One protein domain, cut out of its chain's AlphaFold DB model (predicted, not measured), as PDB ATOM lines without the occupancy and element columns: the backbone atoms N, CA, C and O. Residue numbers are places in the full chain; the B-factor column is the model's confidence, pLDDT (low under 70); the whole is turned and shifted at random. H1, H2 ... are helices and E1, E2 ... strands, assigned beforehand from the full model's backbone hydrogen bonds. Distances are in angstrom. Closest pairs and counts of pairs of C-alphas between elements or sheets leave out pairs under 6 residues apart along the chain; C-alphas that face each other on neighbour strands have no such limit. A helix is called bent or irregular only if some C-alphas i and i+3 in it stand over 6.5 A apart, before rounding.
ATOM      1  N   ASP A  70     111.214 207.980 213.238       94.88
ATOM      2  CA  ASP A  70     109.847 208.521 213.189       94.88
ATOM      3  C   ASP A  70     109.738 209.897 213.845       94.88
ATOM      4  O   ASP A  70     109.066 210.788 213.329       94.88
ATOM      5  N   GLN A  71     110.432 210.095 214.969       95.88
ATOM      6  CA  GLN A  71     110.469 211.391 215.643       95.88
ATOM      7  C   GLN A  71     111.183 212.430 214.776       95.88
ATOM      8  O   GLN A  71     110.703 213.556 214.662       95.88
ATOM      9  N   TRP A  72     112.292 212.057 214.125       97.06
ATOM     10  CA  TRP A  72     112.972 212.935 213.171       97.06
ATOM     11  C   TRP A  72     112.095 213.292 211.979       97.06
ATOM     12  O   TRP A  72     112.018 214.467 211.623       97.06
ATOM     13  N   MET A  73     111.409 212.308 211.406       96.62
ATOM     14  CA  MET A  73     110.456 212.526 210.323       96.62
ATOM     15  C   MET A  73     109.388 213.541 210.738       96.62
ATOM     16  O   MET A  73     109.208 214.545 210.046       96.62
ATOM     17  N   LEU A  74     108.741 213.338 211.889       97.12
ATOM     18  CA  LEU A  74     107.633 214.193 212.300       97.12
ATOM     19  C   LEU A  74     108.116 215.609 212.633       97.12
ATOM     20  O   LEU A  74     107.489 216.580 212.223       97.12
ATOM     21  N   MET A  75     109.274 215.750 213.287       97.38
ATOM     22  CA  MET A  75     109.903 217.059 213.503       97.38
ATOM     23  C   MET A  75     110.225 217.777 212.185       97.38
ATOM     24  O   MET A  75     109.990 218.979 212.079       97.38
ATOM     25  N   GLY A  76     110.731 217.059 211.179       97.12
ATOM     26  CA  GLY A  76     111.012 217.622 209.858       97.12
ATOM     27  C   GLY A  76     109.753 218.099 209.138       97.12
ATOM     28  O   GLY A  76     109.732 219.215 208.624       97.12
ATOM     29  N   TYR A  77     108.681 217.302 209.169       95.94
ATOM     30  CA  TYR A  77     107.381 217.717 208.638       95.94
ATOM     31  C   TYR A  77     106.839 218.951 209.363       95.94
ATOM     32  O   TYR A  77     106.432 219.905 208.706       95.94
ATOM     33  N   MET A  78     106.883 218.977 210.700       95.69
ATOM     34  CA  MET A  78     106.404 220.126 211.468       95.69
ATOM     35  C   MET A  78     107.196 221.400 211.161       95.69
ATOM     36  O   MET A  78     106.611 222.470 211.057       95.69
ATOM     37  N   ALA A  79     108.515 221.304 210.973       94.56
ATOM     38  CA  ALA A  79     109.323 222.449 210.558       94.56
ATOM     39  C   ALA A  79     108.935 222.959 209.163       94.56
ATOM     40  O   ALA A  79     108.860 224.167 208.961       94.56
ATOM     41  N   TYR A  80     108.684 222.047 208.221       92.56
ATOM     42  CA  TYR A  80     108.243 222.383 206.867       92.56
ATOM     43  C   TYR A  80     106.833 223.004 206.855       92.56
ATOM     44  O   TYR A  80     106.600 223.984 206.153       92.56
ATOM     45  N   ALA A  81     105.904 222.469 207.652       89.38
ATOM     46  CA  ALA A  81     104.500 222.869 207.647       89.38
ATOM     47  C   ALA A  81     104.174 224.037 208.594       89.38
ATOM     48  O   ALA A  81     103.049 224.529 208.559       89.38
ATOM     49  N   TYR A  82     105.123 224.486 209.424       86.06
ATOM     50  CA  TYR A  82     104.886 225.463 210.495       86.06
ATOM     51  C   TYR A  82     104.122 226.702 210.015       86.06
ATOM     52  O   TYR A  82     103.064 227.027 210.551       86.06
ATOM     53  N   ASP A  83     104.598 227.342 208.945       76.31
ATOM     54  CA  ASP A  83     103.969 228.557 208.420       76.31
ATOM     55  C   ASP A  83     102.540 228.298 207.932       76.31
ATOM     56  O   ASP A  83     101.680 229.169 208.059       76.31
ATOM     57  N   ASN A  84     102.246 227.103 207.417       74.44
ATOM     58  CA  ASN A  84     100.893 226.758 206.990       74.44
ATOM     59  C   ASN A  84      99.948 226.672 208.190       74.44
ATOM     60  O   ASN A  84      98.860 227.245 208.129       74.44
ATOM     61  N   TYR A  85     100.378 226.053 209.295       78.62
ATOM     62  CA  TYR A  85      99.579 225.975 210.521       78.62
ATOM     63  C   TYR A  85      99.374 227.349 211.162       78.62
ATOM     64  O   TYR A  85      98.247 227.667 211.545       78.62
ATOM     65  N   VAL A  86     100.409 228.199 211.203       73.62
ATOM     66  CA  VAL A  86     100.297 229.586 211.706       73.62
ATOM     67  C   VAL A  86      99.167 230.330 210.989       73.62
ATOM     68  O   VAL A  86      98.386 231.040 211.614       73.62
ATOM     69  N   HIS A  87      99.018 230.124 209.679       60.09
ATOM     70  CA  HIS A  87      97.990 230.804 208.887       60.09
ATOM     71  C   HIS A  87      96.620 230.139 208.937       60.09
ATOM     72  O   HIS A  87      95.612 230.843 208.924       60.09
ATOM     73  N   SER A  88      96.554 228.807 208.925       65.56
ATOM     74  CA  SER A  88      95.271 228.103 208.866       65.56
ATOM     75  C   SER A  88      94.606 227.943 210.225       65.56
ATOM     76  O   SER A  88      93.384 227.836 210.279       65.56
ATOM     77  N   ARG A  89      95.400 227.873 211.297       65.69
ATOM     78  CA  ARG A  89      94.936 227.557 212.655       65.69
ATOM     79  C   ARG A  89      95.336 228.602 213.693       65.69
ATOM     80  O   ARG A  89      95.026 228.435 214.864       65.69
ATOM     81  N   HIS A  90      95.965 229.699 213.264       72.56
ATOM     82  CA  HIS A  90      96.376 230.803 214.135       72.56
ATOM     83  C   HIS A  90      97.315 230.380 215.273       72.56
ATOM     84  O   HIS A  90      97.344 231.024 216.322       72.56
ATOM     85  N   ILE A  91      98.115 229.328 215.058       74.81
ATOM     86  CA  ILE A  91      99.142 228.952 216.027       74.81
ATOM     87  C   ILE A  91     100.237 230.020 216.085       74.81
ATOM     88  O   ILE A  91     100.591 230.636 215.079       74.81
ATOM     89  N   SER A  92     100.805 230.218 217.264       80.75
ATOM     90  CA  SER A  92     101.792 231.261 217.549       80.75
ATOM     91  C   SER A  92     103.141 230.704 218.008       80.75
ATOM     92  O   SER A  92     104.109 231.452 218.134       80.75
ATOM     93  N   ASN A  93     103.237 229.400 218.291       85.81
ATOM     94  CA  ASN A  93     104.454 228.790 218.825       85.81
ATOM     95  C   ASN A  93     104.577 227.287 218.506       85.81
ATOM     96  O   ASN A  93     103.635 226.623 218.075       85.81
ATOM     97  N   ASN A  94     105.760 226.722 218.776       91.06
ATOM     98  CA  ASN A  94     106.046 225.303 218.536       91.06
ATOM     99  C   ASN A  94     105.210 224.344 219.407       91.06
ATOM    100  O   ASN A  94     105.020 223.196 219.012       91.06
ATOM    101  N   ALA A  95     104.722 224.769 220.580       91.06
ATOM    102  CA  ALA A  95     103.884 223.914 221.425       91.06
ATOM    103  C   ALA A  95     102.498 223.705 220.801       91.06
ATOM    104  O   ALA A  95     101.980 222.587 220.811       91.06
ATOM    105  N   GLU A  96     101.926 224.770 220.244       88.69
ATOM    106  CA  GLU A  96     100.674 224.730 219.490       88.69
ATOM    107  C   GLU A  96     100.847 223.940 218.195       88.69
ATOM    108  O   GLU A  96     100.048 223.050 217.942       88.69
ATOM    109  N   MET A  97     101.961 224.115 217.468       93.81
ATOM    110  CA  MET A  97     102.274 223.267 216.305       93.81
ATOM    111  C   MET A  97     102.234 221.772 216.642       93.81
ATOM    112  O   MET A  97     101.616 220.979 215.938       93.81
ATOM    113  N   VAL A  98     102.888 221.376 217.737       94.62
ATOM    114  CA  VAL A  98     102.894 219.980 218.199       94.62
ATOM    115  C   VAL A  98     101.487 219.508 218.577       94.62
ATOM    116  O   VAL A  98     101.171 218.336 218.391       94.62
ATOM    117  N   THR A  99     100.657 220.396 219.121       90.44
ATOM    118  CA  THR A  99      99.284 220.074 219.533       90.44
ATOM    119  C   THR A  99      98.370 219.890 218.324       90.44
ATOM    120  O   THR A  99      97.690 218.872 218.240       90.44
ATOM    121  N   ASP A 100      98.424 220.794 217.352       89.69
ATOM    122  CA  ASP A 100      97.592 220.730 216.148       89.69
ATOM    123  C   ASP A 100      97.976 219.560 215.244       89.69
ATOM    124  O   ASP A 100      97.119 218.866 214.706       89.69
ATOM    125  N   VAL A 101      99.273 219.283 215.101       93.62
ATOM    126  CA  VAL A 101      99.736 218.119 214.334       93.62
ATOM    127  C   VAL A 101      99.317 216.821 215.016       93.62
ATOM    128  O   VAL A 101      99.004 215.848 214.332       93.62
ATOM    129  N   LYS A 102      99.274 216.792 216.355       92.00
ATOM    130  CA  LYS A 102      98.711 215.654 217.084       92.00
ATOM    131  C   LYS A 102      97.233 215.477 216.749       92.00
ATOM    132  O   LYS A 102      96.825 214.359 216.459       92.00
ATOM    133  N   GLU A 103      96.455 216.554 216.812       86.88
ATOM    134  CA  GLU A 103      95.028 216.523 216.491       86.88
ATOM    135  C   GLU A 103      94.795 215.994 215.070       86.88
ATOM    136  O   GLU A 103      93.969 215.103 214.886       86.88
ATOM    137  N   ASP A 104      95.589 216.453 214.099       88.81
ATOM    138  CA  ASP A 104      95.487 216.009 212.706       88.81
ATOM    139  C   ASP A 104      95.856 214.536 212.511       88.81
ATOM    140  O   ASP A 104      95.280 213.841 211.675       88.81
ATOM    141  N   LEU A 105      96.821 214.031 213.280       90.94
ATOM    142  CA  LEU A 105      97.140 212.603 213.281       90.94
ATOM    143  C   LEU A 105      96.024 211.778 213.937       90.94
ATOM    144  O   LEU A 105      95.703 210.695 213.449       90.94
ATOM    145  N   ASP A 106      95.440 212.269 215.034       86.38
ATOM    146  CA  ASP A 106      94.386 211.571 215.780       86.38
ATOM    147  C   ASP A 106      93.068 211.508 214.988       86.38
ATOM    148  O   ASP A 106      92.383 210.483 215.009       86.38
ATOM    149  N   ASN A 107      92.702 212.593 214.300       82.88
ATOM    150  CA  ASN A 107      91.458 212.695 213.532       82.88
ATOM    151  C   ASN A 107      91.590 212.153 212.089       82.88
ATOM    152  O   ASN A 107      90.585 211.982 211.398       82.88
ATOM    153  N   GLY A 108      92.815 211.843 211.649       81.94
ATOM    154  CA  GLY A 108      93.118 211.292 210.329       81.94
ATOM    155  C   GLY A 108      93.222 212.321 209.195       81.94
ATOM    156  O   GLY A 108      93.362 211.906 208.039       81.94
ATOM    157  N   ASP A 109      93.183 213.622 209.499       82.94
ATOM    158  CA  ASP A 109      93.434 214.718 208.554       82.94
ATOM    159  C   ASP A 109      94.891 214.749 208.083       82.94
ATOM    160  O   ASP A 109      95.174 215.208 206.973       82.94
ATOM    161  N   LEU A 110      95.809 214.236 208.905       91.44
ATOM    162  CA  LEU A 110      97.186 213.933 208.553       91.44
ATOM    163  C   LEU A 110      97.430 212.432 208.704       91.44
ATOM    164  O   LEU A 110      97.235 211.842 209.762       91.44
ATOM    165  N   LYS A 111      97.923 211.809 207.639       91.56
ATOM    166  CA  LYS A 111      98.318 210.400 207.625       91.56
ATOM    167  C   LYS A 111      99.798 210.296 207.321       91.56
ATOM    168  O   LYS A 111     100.270 210.924 206.381       91.56
ATOM    169  N   ALA A 112     100.515 209.482 208.085       93.44
ATOM    170  CA  ALA A 112     101.919 209.178 207.841       93.44
ATOM    171  C   ALA A 112     102.070 207.696 207.477       93.44
ATOM    172  O   ALA A 112     101.750 206.816 208.275       93.44
ATOM    173  N   SER A 113     102.572 207.435 206.275       90.25
ATOM    174  CA  SER A 113     102.922 206.108 205.772       90.25
ATOM    175  C   SER A 113     104.437 205.957 205.774       90.25
ATOM    176  O   SER A 113     105.149 206.860 205.332       90.25
ATOM    177  N   ARG A 114     104.945 204.834 206.285       90.81
ATOM    178  CA  ARG A 114     106.371 204.508 206.206       90.81
ATOM    179  C   ARG A 114     106.613 203.696 204.939       90.81
ATOM    180  O   ARG A 114     106.109 202.586 204.825       90.81
ATOM    181  N   GLU A 115     107.428 204.228 204.037       87.69
ATOM    182  CA  GLU A 115     107.769 203.575 202.768       87.69
ATOM    183  C   GLU A 115     109.036 202.716 202.896       87.69
ATOM    184  O   GLU A 115     109.176 201.673 202.262       87.69
ATOM    185  N   SER A 116     109.986 203.149 203.730       88.50
ATOM    186  CA  SER A 116     111.213 202.405 204.046       88.50
ATOM    187  C   SER A 116     111.767 202.798 205.418       88.50
ATOM    188  O   SER A 116     111.167 203.590 206.143       88.50
ATOM    189  N   THR A 117     112.934 202.266 205.794       88.12
ATOM    190  CA  THR A 117     113.570 202.512 207.099       88.12
ATOM    191  C   THR A 117     113.719 203.996 207.437       88.12
ATOM    192  O   THR A 117     113.663 204.352 208.612       88.12
ATOM    193  N   ASN A 118     113.908 204.852 206.432       93.50
ATOM    194  CA  ASN A 118     114.142 206.281 206.611       93.50
ATOM    195  C   ASN A 118     113.315 207.177 205.682       93.50
ATOM    196  O   ASN A 118     113.615 208.367 205.582       93.50
ATOM    197  N   SER A 119     112.296 206.635 205.014       93.31
ATOM    198  CA  SER A 119     111.460 207.382 204.075       93.31
ATOM    199  C   SER A 119     109.978 207.173 204.357       93.31
ATOM    200  O   SER A 119     109.545 206.064 204.679       93.31
ATOM    201  N   TYR A 120     109.219 208.258 204.244       95.50
ATOM    202  CA  TYR A 120     107.816 208.345 204.622       95.50
ATOM    203  C   TYR A 120     107.045 209.195 203.621       95.50
ATOM    204  O   TYR A 120     107.593 210.144 203.063       95.50
ATOM    205  N   THR A 121     105.757 208.917 203.485       93.94
ATOM    206  CA  THR A 121     104.793 209.790 202.819       93.94
ATOM    207  C   THR A 121     103.861 210.364 203.875       93.94
ATOM    208  O   THR A 121     103.251 209.606 204.629       93.94
ATOM    209  N   LEU A 122     103.740 211.689 203.944       93.12
ATOM    210  CA  LEU A 122     102.734 212.349 204.767       93.12
ATOM    211  C   LEU A 122     101.679 212.976 203.873       93.12
ATOM    212  O   LEU A 122     102.004 213.762 202.986       93.12
ATOM    213  N   THR A 123     100.423 212.627 204.120       86.88
ATOM    214  CA  THR A 123      99.279 213.014 203.300       86.88
ATOM    215  C   THR A 123      98.258 213.751 204.144       86.88
ATOM    216  O   THR A 123      97.876 213.278 205.212       86.88
ATOM    217  N   ASN A 124      97.775 214.875 203.630       82.31
ATOM    218  CA  ASN A 124      96.611 215.578 204.153       82.31
ATOM    219  C   ASN A 124      95.670 215.975 203.003       82.31
ATOM    220  O   ASN A 124      95.914 215.657 201.836       82.31
ATOM    221  N   LYS A 125      94.596 216.709 203.313       74.06
ATOM    222  CA  LYS A 125      93.621 217.176 202.307       74.06
ATOM    223  C   LYS A 125      94.191 218.094 201.213       74.06
ATOM    224  O   LYS A 125      93.500 218.371 200.237       74.06
ATOM    225  N   PHE A 126      95.410 218.604 201.380       68.88
ATOM    226  CA  PHE A 126      96.071 219.505 200.434       68.88
ATOM    227  C   PHE A 126      97.081 218.798 199.526       68.88
ATOM    228  O   PHE A 126      97.527 219.397 198.549       68.88
ATOM    229  N   GLY A 127      97.433 217.545 199.819       73.81
ATOM    230  CA  GLY A 127      98.380 216.775 199.025       73.81
ATOM    231  C   GLY A 127      99.223 215.824 199.863       73.81
ATOM    232  O   GLY A 127      98.921 215.541 201.021       73.81
ATOM    233  N   SER A 128     100.279 215.299 199.245       85.75
ATOM    234  CA  SER A 128     101.242 214.413 199.900       85.75
ATOM    235  C   SER A 128     102.661 214.934 199.728       85.75
ATOM    236  O   SER A 128     103.018 215.401 198.648       85.75
ATOM    237  N   VAL A 129     103.468 214.806 200.777       88.81
ATOM    238  CA  VAL A 129     104.898 215.117 200.772       88.81
ATOM    239  C   VAL A 129     105.706 213.894 201.196       88.81
ATOM    240  O   VAL A 129     105.306 213.142 202.082       88.81
ATOM    241  N   GLY A 130     106.855 213.691 200.562       92.44
ATOM    242  CA  GLY A 130     107.833 212.680 200.937       92.44
ATOM    243  C   GLY A 130     108.818 213.233 201.961       92.44
ATOM    244  O   GLY A 130     109.434 214.268 201.716       92.44
ATOM    245  N   VAL A 131     109.020 212.541 203.078       96.94
ATOM    246  CA  VAL A 131     109.991 212.910 204.114       96.94
ATOM    247  C   VAL A 131     111.069 211.840 204.199       96.94
ATOM    248  O   VAL A 131     110.785 210.675 204.452       96.94
ATOM    249  N   THR A 132     112.323 212.240 203.997       96.88
ATOM    250  CA  THR A 132     113.498 211.371 204.097       96.88
ATOM    251  C   THR A 132     114.392 211.830 205.238       96.88
ATOM    252  O   THR A 132     114.879 212.962 205.248       96.88
ATOM    253  N   VAL A 133     114.639 210.940 206.194       96.62
ATOM    254  CA  VAL A 133     115.535 211.181 207.326       96.62
ATOM    255  C   VAL A 133     116.946 210.748 206.938       96.62
ATOM    256  O   VAL A 133     117.197 209.587 206.615       96.62
ATOM    257  N   GLN A 134     117.878 211.694 206.966       94.25
ATOM    258  CA  GLN A 134     119.296 211.464 206.701       94.25
ATOM    259  C   GLN A 134     120.088 211.520 208.013       94.25
ATOM    260  O   GLN A 134     119.516 211.694 209.096       94.25
ATOM    261  N   THR A 135     121.408 211.350 207.932       92.25
ATOM    262  CA  THR A 135     122.298 211.354 209.101       92.25
ATOM    263  C   THR A 135     122.163 212.650 209.897       92.25
ATOM    264  O   THR A 135     121.780 212.595 211.063       92.25
ATOM    265  N   ASP A 136     122.319 213.805 209.246       93.19
ATOM    266  CA  ASP A 136     122.340 215.116 209.920       93.19
ATOM    267  C   ASP A 136     121.131 216.002 209.599       93.19
ATOM    268  O   ASP A 136     120.932 217.056 210.208       93.19
ATOM    269  N   THR A 137     120.305 215.589 208.640       95.88
ATOM    270  CA  THR A 137     119.215 216.404 208.100       95.88
ATOM    271  C   THR A 137     117.931 215.602 207.947       95.88
ATOM    272  O   THR A 137     117.921 214.368 207.954       95.88
ATOM    273  N   VAL A 138     116.826 216.322 207.802       97.25
ATOM    274  CA  VAL A 138     115.560 215.776 207.321       97.25
ATOM    275  C   VAL A 138     115.179 216.543 206.065       97.25
ATOM    276  O   VAL A 138     115.200 217.775 206.052       97.25
ATOM    277  N   LYS A 139     114.878 215.801 205.001       95.12
ATOM    278  CA  LYS A 139     114.533 216.324 203.682       95.12
ATOM    279  C   LYS A 139     113.049 216.100 203.418       95.12
ATOM    280  O   LYS A 139     112.596 214.962 203.478       95.12
ATOM    281  N   VAL A 140     112.315 217.157 203.088       92.44
ATOM    282  CA  VAL A 140     110.908 217.112 202.667       92.44
ATOM    283  C   VAL A 140     110.821 217.417 201.167       92.44
ATOM    284  O   VAL A 140     111.488 218.332 200.682       92.44
ATOM    285  N   THR A 141     110.046 216.610 200.440       81.81
ATOM    286  CA  THR A 141     109.900 216.591 198.972       81.81
ATOM    287  C   THR A 141     108.438 216.420 198.553       81.81
ATOM    288  O   THR A 141     107.613 216.044 199.376       81.81
ATOM    289  N   GLY A 142     108.104 216.641 197.279       66.12
ATOM    290  CA  GLY A 142     106.762 216.407 196.707       66.12
ATOM    291  C   GLY A 142     106.162 217.651 196.046       66.12
ATOM    292  O   GLY A 142     105.518 217.559 195.005       66.12
ATOM    293  N   ASP A 143     106.460 218.824 196.592       56.34
ATOM    294  CA  ASP A 143     106.039 220.135 196.089       56.34
ATOM    295  C   ASP A 143     107.196 221.143 195.961       56.34
ATOM    296  O   ASP A 143     107.029 222.208 195.378       56.34
ATOM    297  N   GLY A 144     108.380 220.768 196.436       62.75
ATOM    298  CA  GLY A 144     109.645 221.491 196.399       62.75
ATOM    299  C   GLY A 144     110.688 220.681 197.170       62.75
ATOM    300  O   GLY A 144     110.447 219.519 197.493       62.75
ATOM    301  N   GLU A 145     111.842 221.268 197.482       81.94
ATOM    302  CA  GLU A 145     112.846 220.629 198.336       81.94
ATOM    303  C   GLU A 145     113.131 221.508 199.554       81.94
ATOM    304  O   GLU A 145     113.579 222.646 199.425       81.94
ATOM    305  N   THR A 146     112.864 220.978 200.748       86.69
ATOM    306  CA  THR A 146     113.236 221.616 202.016       86.69
ATOM    307  C   THR A 146     114.159 220.686 202.785       86.69
ATOM    308  O   THR A 146     113.817 219.531 203.023       86.69
ATOM    309  N   ILE A 147     115.329 221.185 203.179       90.94
ATOM    310  CA  ILE A 147     116.291 220.451 204.001       90.94
ATOM    311  C   ILE A 147     116.444 221.202 205.319       90.94
ATOM    312  O   ILE A 147     116.814 222.374 205.324       90.94
ATOM    313  N   THR A 148     116.185 220.525 206.434       93.62
ATOM    314  CA  THR A 148     116.332 221.098 207.777       93.62
ATOM    315  C   THR A 148     117.346 220.291 208.575       93.62
ATOM    316  O   THR A 148     117.295 219.059 208.605       93.62
ATOM    317  N   ALA A 149     118.284 220.976 209.227       94.88
ATOM    318  CA  ALA A 149     119.290 220.327 210.062       94.88
ATOM    319  C   ALA A 149     118.658 219.759 211.343       94.88
ATOM    320  O   ALA A 149     117.838 220.417 211.989       94.88
ATOM    321  N   LYS A 150     119.082 218.567 211.774       97.12
ATOM    322  CA  LYS A 150     118.605 217.949 213.024       97.12
ATOM    323  C   LYS A 150     118.888 218.807 214.258       97.12
ATOM    324  O   LYS A 150     118.107 218.784 215.207       97.12
ATOM    325  N   SER A 151     119.964 219.592 214.246       93.56
ATOM    326  CA  SER A 151     120.268 220.569 215.298       93.56
ATOM    327  C   SER A 151     119.185 221.646 215.416       93.56
ATOM    328  O   SER A 151     118.744 221.954 216.521       93.56
ATOM    329  N   GLU A 152     118.693 222.166 214.290       93.88
ATOM    330  CA  GLU A 152     117.588 223.125 214.255       93.88
ATOM    331  C   GLU A 152     116.279 222.484 214.729       93.88
ATOM    332  O   GLU A 152     115.579 223.051 215.568       93.88
ATOM    333  N   LEU A 153     115.980 221.270 214.257       96.88
ATOM    334  CA  LEU A 153     114.802 220.513 214.689       96.88
ATOM    335  C   LEU A 153     114.816 220.258 216.199       96.88
ATOM    336  O   LEU A 153     113.802 220.441 216.870       96.88
ATOM    337  N   LYS A 154     115.978 219.906 216.757       95.56
ATOM    338  CA  LYS A 154     116.165 219.720 218.200       95.56
ATOM    339  C   LYS A 154     115.949 221.019 218.973       95.56
ATOM    340  O   LYS A 154     115.329 220.982 220.030       95.56
ATOM    341  N   ASN A 155     116.413 222.153 218.451       93.25
ATOM    342  CA  ASN A 155     116.176 223.452 219.080       93.25
ATOM    343  C   ASN A 155     114.686 223.824 219.074       93.25
ATOM    344  O   ASN A 155     114.181 224.322 220.074       93.25
ATOM    345  N   LYS A 156     113.974 223.553 217.972       94.75
ATOM    346  CA  LYS A 156     112.543 223.868 217.838       94.75
ATOM    347  C   LYS A 156     111.650 222.946 218.668       94.75
ATOM    348  O   LYS A 156     110.729 223.419 219.331       94.75
ATOM    349  N   PHE A 157     111.924 221.642 218.636       97.00
ATOM    350  CA  PHE A 157     110.990 220.617 219.104       97.00
ATOM    351  C   PHE A 157     111.519 219.732 220.236       97.00
ATOM    352  O   PHE A 157     110.780 218.905 220.769       97.00
ATOM    353  N   GLY A 158     112.778 219.901 220.648       93.31
ATOM    354  CA  GLY A 158     113.431 219.012 221.607       93.31
ATOM    355  C   GLY A 158     112.763 218.965 222.981       93.31
ATOM    356  O   GLY A 158     112.775 217.908 223.612       93.31
ATOM    357  N   THR A 159     112.135 220.062 223.416       95.50
ATOM    358  CA  THR A 159     111.351 220.141 224.662       95.50
ATOM    359  C   THR A 159     110.043 219.341 224.592       95.50
ATOM    360  O   THR A 159     109.497 218.968 225.624       95.50
ATOM    361  N   TYR A 160     109.553 219.017 223.392       95.69
ATOM    362  CA  TYR A 160     108.316 218.256 223.172       95.69
ATOM    363  C   TYR A 160     108.577 216.793 222.783       95.69
ATOM    364  O   TYR A 160     107.672 216.117 222.290       95.69
ATOM    365  N   ALA A 161     109.799 216.297 223.006       92.50
ATOM    366  CA  ALA A 161     110.241 214.960 222.605       92.50
ATOM    367  C   ALA A 161     109.261 213.850 223.009       92.50
ATOM    368  O   ALA A 161     108.910 213.019 222.179       92.50
ATOM    369  N   ASP A 162     108.765 213.863 224.249       92.44
ATOM    370  CA  ASP A 162     107.866 212.815 224.749       92.44
ATOM    371  C   ASP A 162     106.491 212.844 224.070       92.44
ATOM    372  O   ASP A 162     105.942 211.792 223.737       92.44
ATOM    373  N   LYS A 163     105.962 214.042 223.777       94.44
ATOM    374  CA  LYS A 163     104.719 214.191 223.001       94.44
ATOM    375  C   LYS A 163     104.907 213.656 221.582       94.44
ATOM    376  O   LYS A 163     104.078 212.894 221.096       94.44
ATOM    377  N   ILE A 164     106.025 213.994 220.943       95.38
ATOM    378  CA  ILE A 164     106.361 213.542 219.583       95.38
ATOM    379  C   ILE A 164     106.588 212.032 219.541       95.38
ATOM    380  O   ILE A 164     106.129 211.349 218.623       95.38
ATOM    381  N   LYS A 165     107.227 211.478 220.569       93.88
ATOM    382  CA  LYS A 165     107.360 210.036 220.745       93.88
ATOM    383  C   LYS A 165     105.993 209.361 220.837       93.88
ATOM    384  O   LYS A 165     105.802 208.345 220.188       93.88
ATOM    385  N   ALA A 166     105.036 209.920 221.580       91.75
ATOM    386  CA  ALA A 166     103.679 209.373 221.649       91.75
ATOM    387  C   ALA A 166     102.957 209.426 220.288       91.75
ATOM    388  O   ALA A 166     102.386 208.423 219.870       91.75
ATOM    389  N   MET A 167     103.055 210.546 219.560       92.75
ATOM    390  CA  MET A 167     102.463 210.702 218.216       92.75
ATOM    391  C   MET A 167     102.980 209.671 217.206       92.75
ATOM    392  O   MET A 167     102.255 209.222 216.325       92.75
ATOM    393  N   THR A 168     104.244 209.278 217.337       90.56
ATOM    394  CA  THR A 168     104.920 208.404 216.370       90.56
ATOM    395  C   THR A 168     104.731 206.910 216.642       90.56
ATOM    396  O   THR A 168     105.044 206.100 215.776       90.56
ATOM    397  N   GLN A 169     104.158 206.515 217.788       83.31
ATOM    398  CA  GLN A 169     103.957 205.100 218.153       83.31
ATOM    399  C   GLN A 169     103.030 204.329 217.203       83.31
ATOM    400  O   GLN A 169     103.133 203.103 217.106       83.31
ATOM    401  N   ASN A 170     102.140 205.034 216.505       70.81
ATOM    402  CA  ASN A 170     101.197 204.434 215.561       70.81
ATOM    403  C   ASN A 170     101.713 204.460 214.111       70.81
ATOM    404  O   ASN A 170     101.166 203.769 213.250       70.81
TER     405      ASN A 170
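This is residues 70 to 170 of the 324 residues of an uncharacterized protein of Lactobacillus crispatus (UniProt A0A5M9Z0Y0). A strongly twisted wall of five strands, E1 to E5, is covered on one face by the first part of H1, residues 70 to 81, which runs through the middle of the domain. The sharply kinked H3 packs on the other side of H1, and H2 crosses H1 farther along and joins H3, with the three helices crossed rather than side by side. The printed part has 101 residues, with three named helices and five named strands in the order H1 H2 E1 E2 E3 E4 E5 H3, and its class is mixed, helices and strands. The sheet runs E1 E2 E3 E4 E5, all antiparallel. The whole is compact and rounded, with a radius of gyration of the C-alphas of 12.3 A and spans of 31 by 28 by 26 A.

H1, residues 70 to 89, is on the sheet, and its closest C-alphas to E4, residues 137 to 141, are those of Gly 76 and Val 138, 5.5 A apart. H2, residues 94 to 107, touches H1 about perpendicular at 81 degrees, H1 taking part with residues 78 to 85 alone; the closest C-alphas are those of Tyr 82 and Met 97, 6.7 A apart. H2 only grazes the sheet, with residues 101 to 105. E1, residues 110 to 116, E2, residues 119 to 124, E3, residues 127 to 133, E4, and E5, residues 146 to 149, form a meander, each strand the antiparallel neighbour of the one before, and each successive pair is a hairpin. Within hydrogen-bond range are N 113 and O 121 of E1 and E2, 2.8 A; N 122 and O 129 of E2 and E3, 2.8 A; N 132 and O 139 of E3 and E4, 2.8 A; and N 140 and O 146 of E4 and E5, 2.8 A. H3, residues 150 to 168, touches H1 about perpendicular at 84 degrees, with the C-alphas of Asp 70 and Thr 168 closest at 5.9 A. H3 touches H2 the same way at a tilt of 36 degrees, only just steep, with Lys 102 and Met 167 closest at 6.3 A between C-alphas. H1 and H3 on one face of the sheet make two layers, helices on one side of a sheet. Every O i to N i+4 pair is within hydrogen-bond range in H2, against 14 of 16 in H1 and 10 of 15 in H3.

H1 begins at C-alpha 70, (109.847, 208.521, 213.189), and measures 24.2 A; it has a kink of 62 degrees near residue 83 and is irregular, with C-alphas 80 and 83 7.7 A apart. H2 measures 19.9 A, E1 18.7 A and E3 19.9 A. H3 measures 17.0 A and ends at C-alpha 168, (104.920, 208.404, 216.370); it has a kink of 98 degrees near residue 159 and is irregular, with C-alphas 159 and 162 8.1 A apart.

The two C-alphas farthest apart are those of His 90 and Thr 117, 33.8 A. The printed part has no cut, and each link between named elements is tight. Mean pLDDT of the printed part is 88.3; residues 87 to 89, 126 and 142 to 144 are under 70.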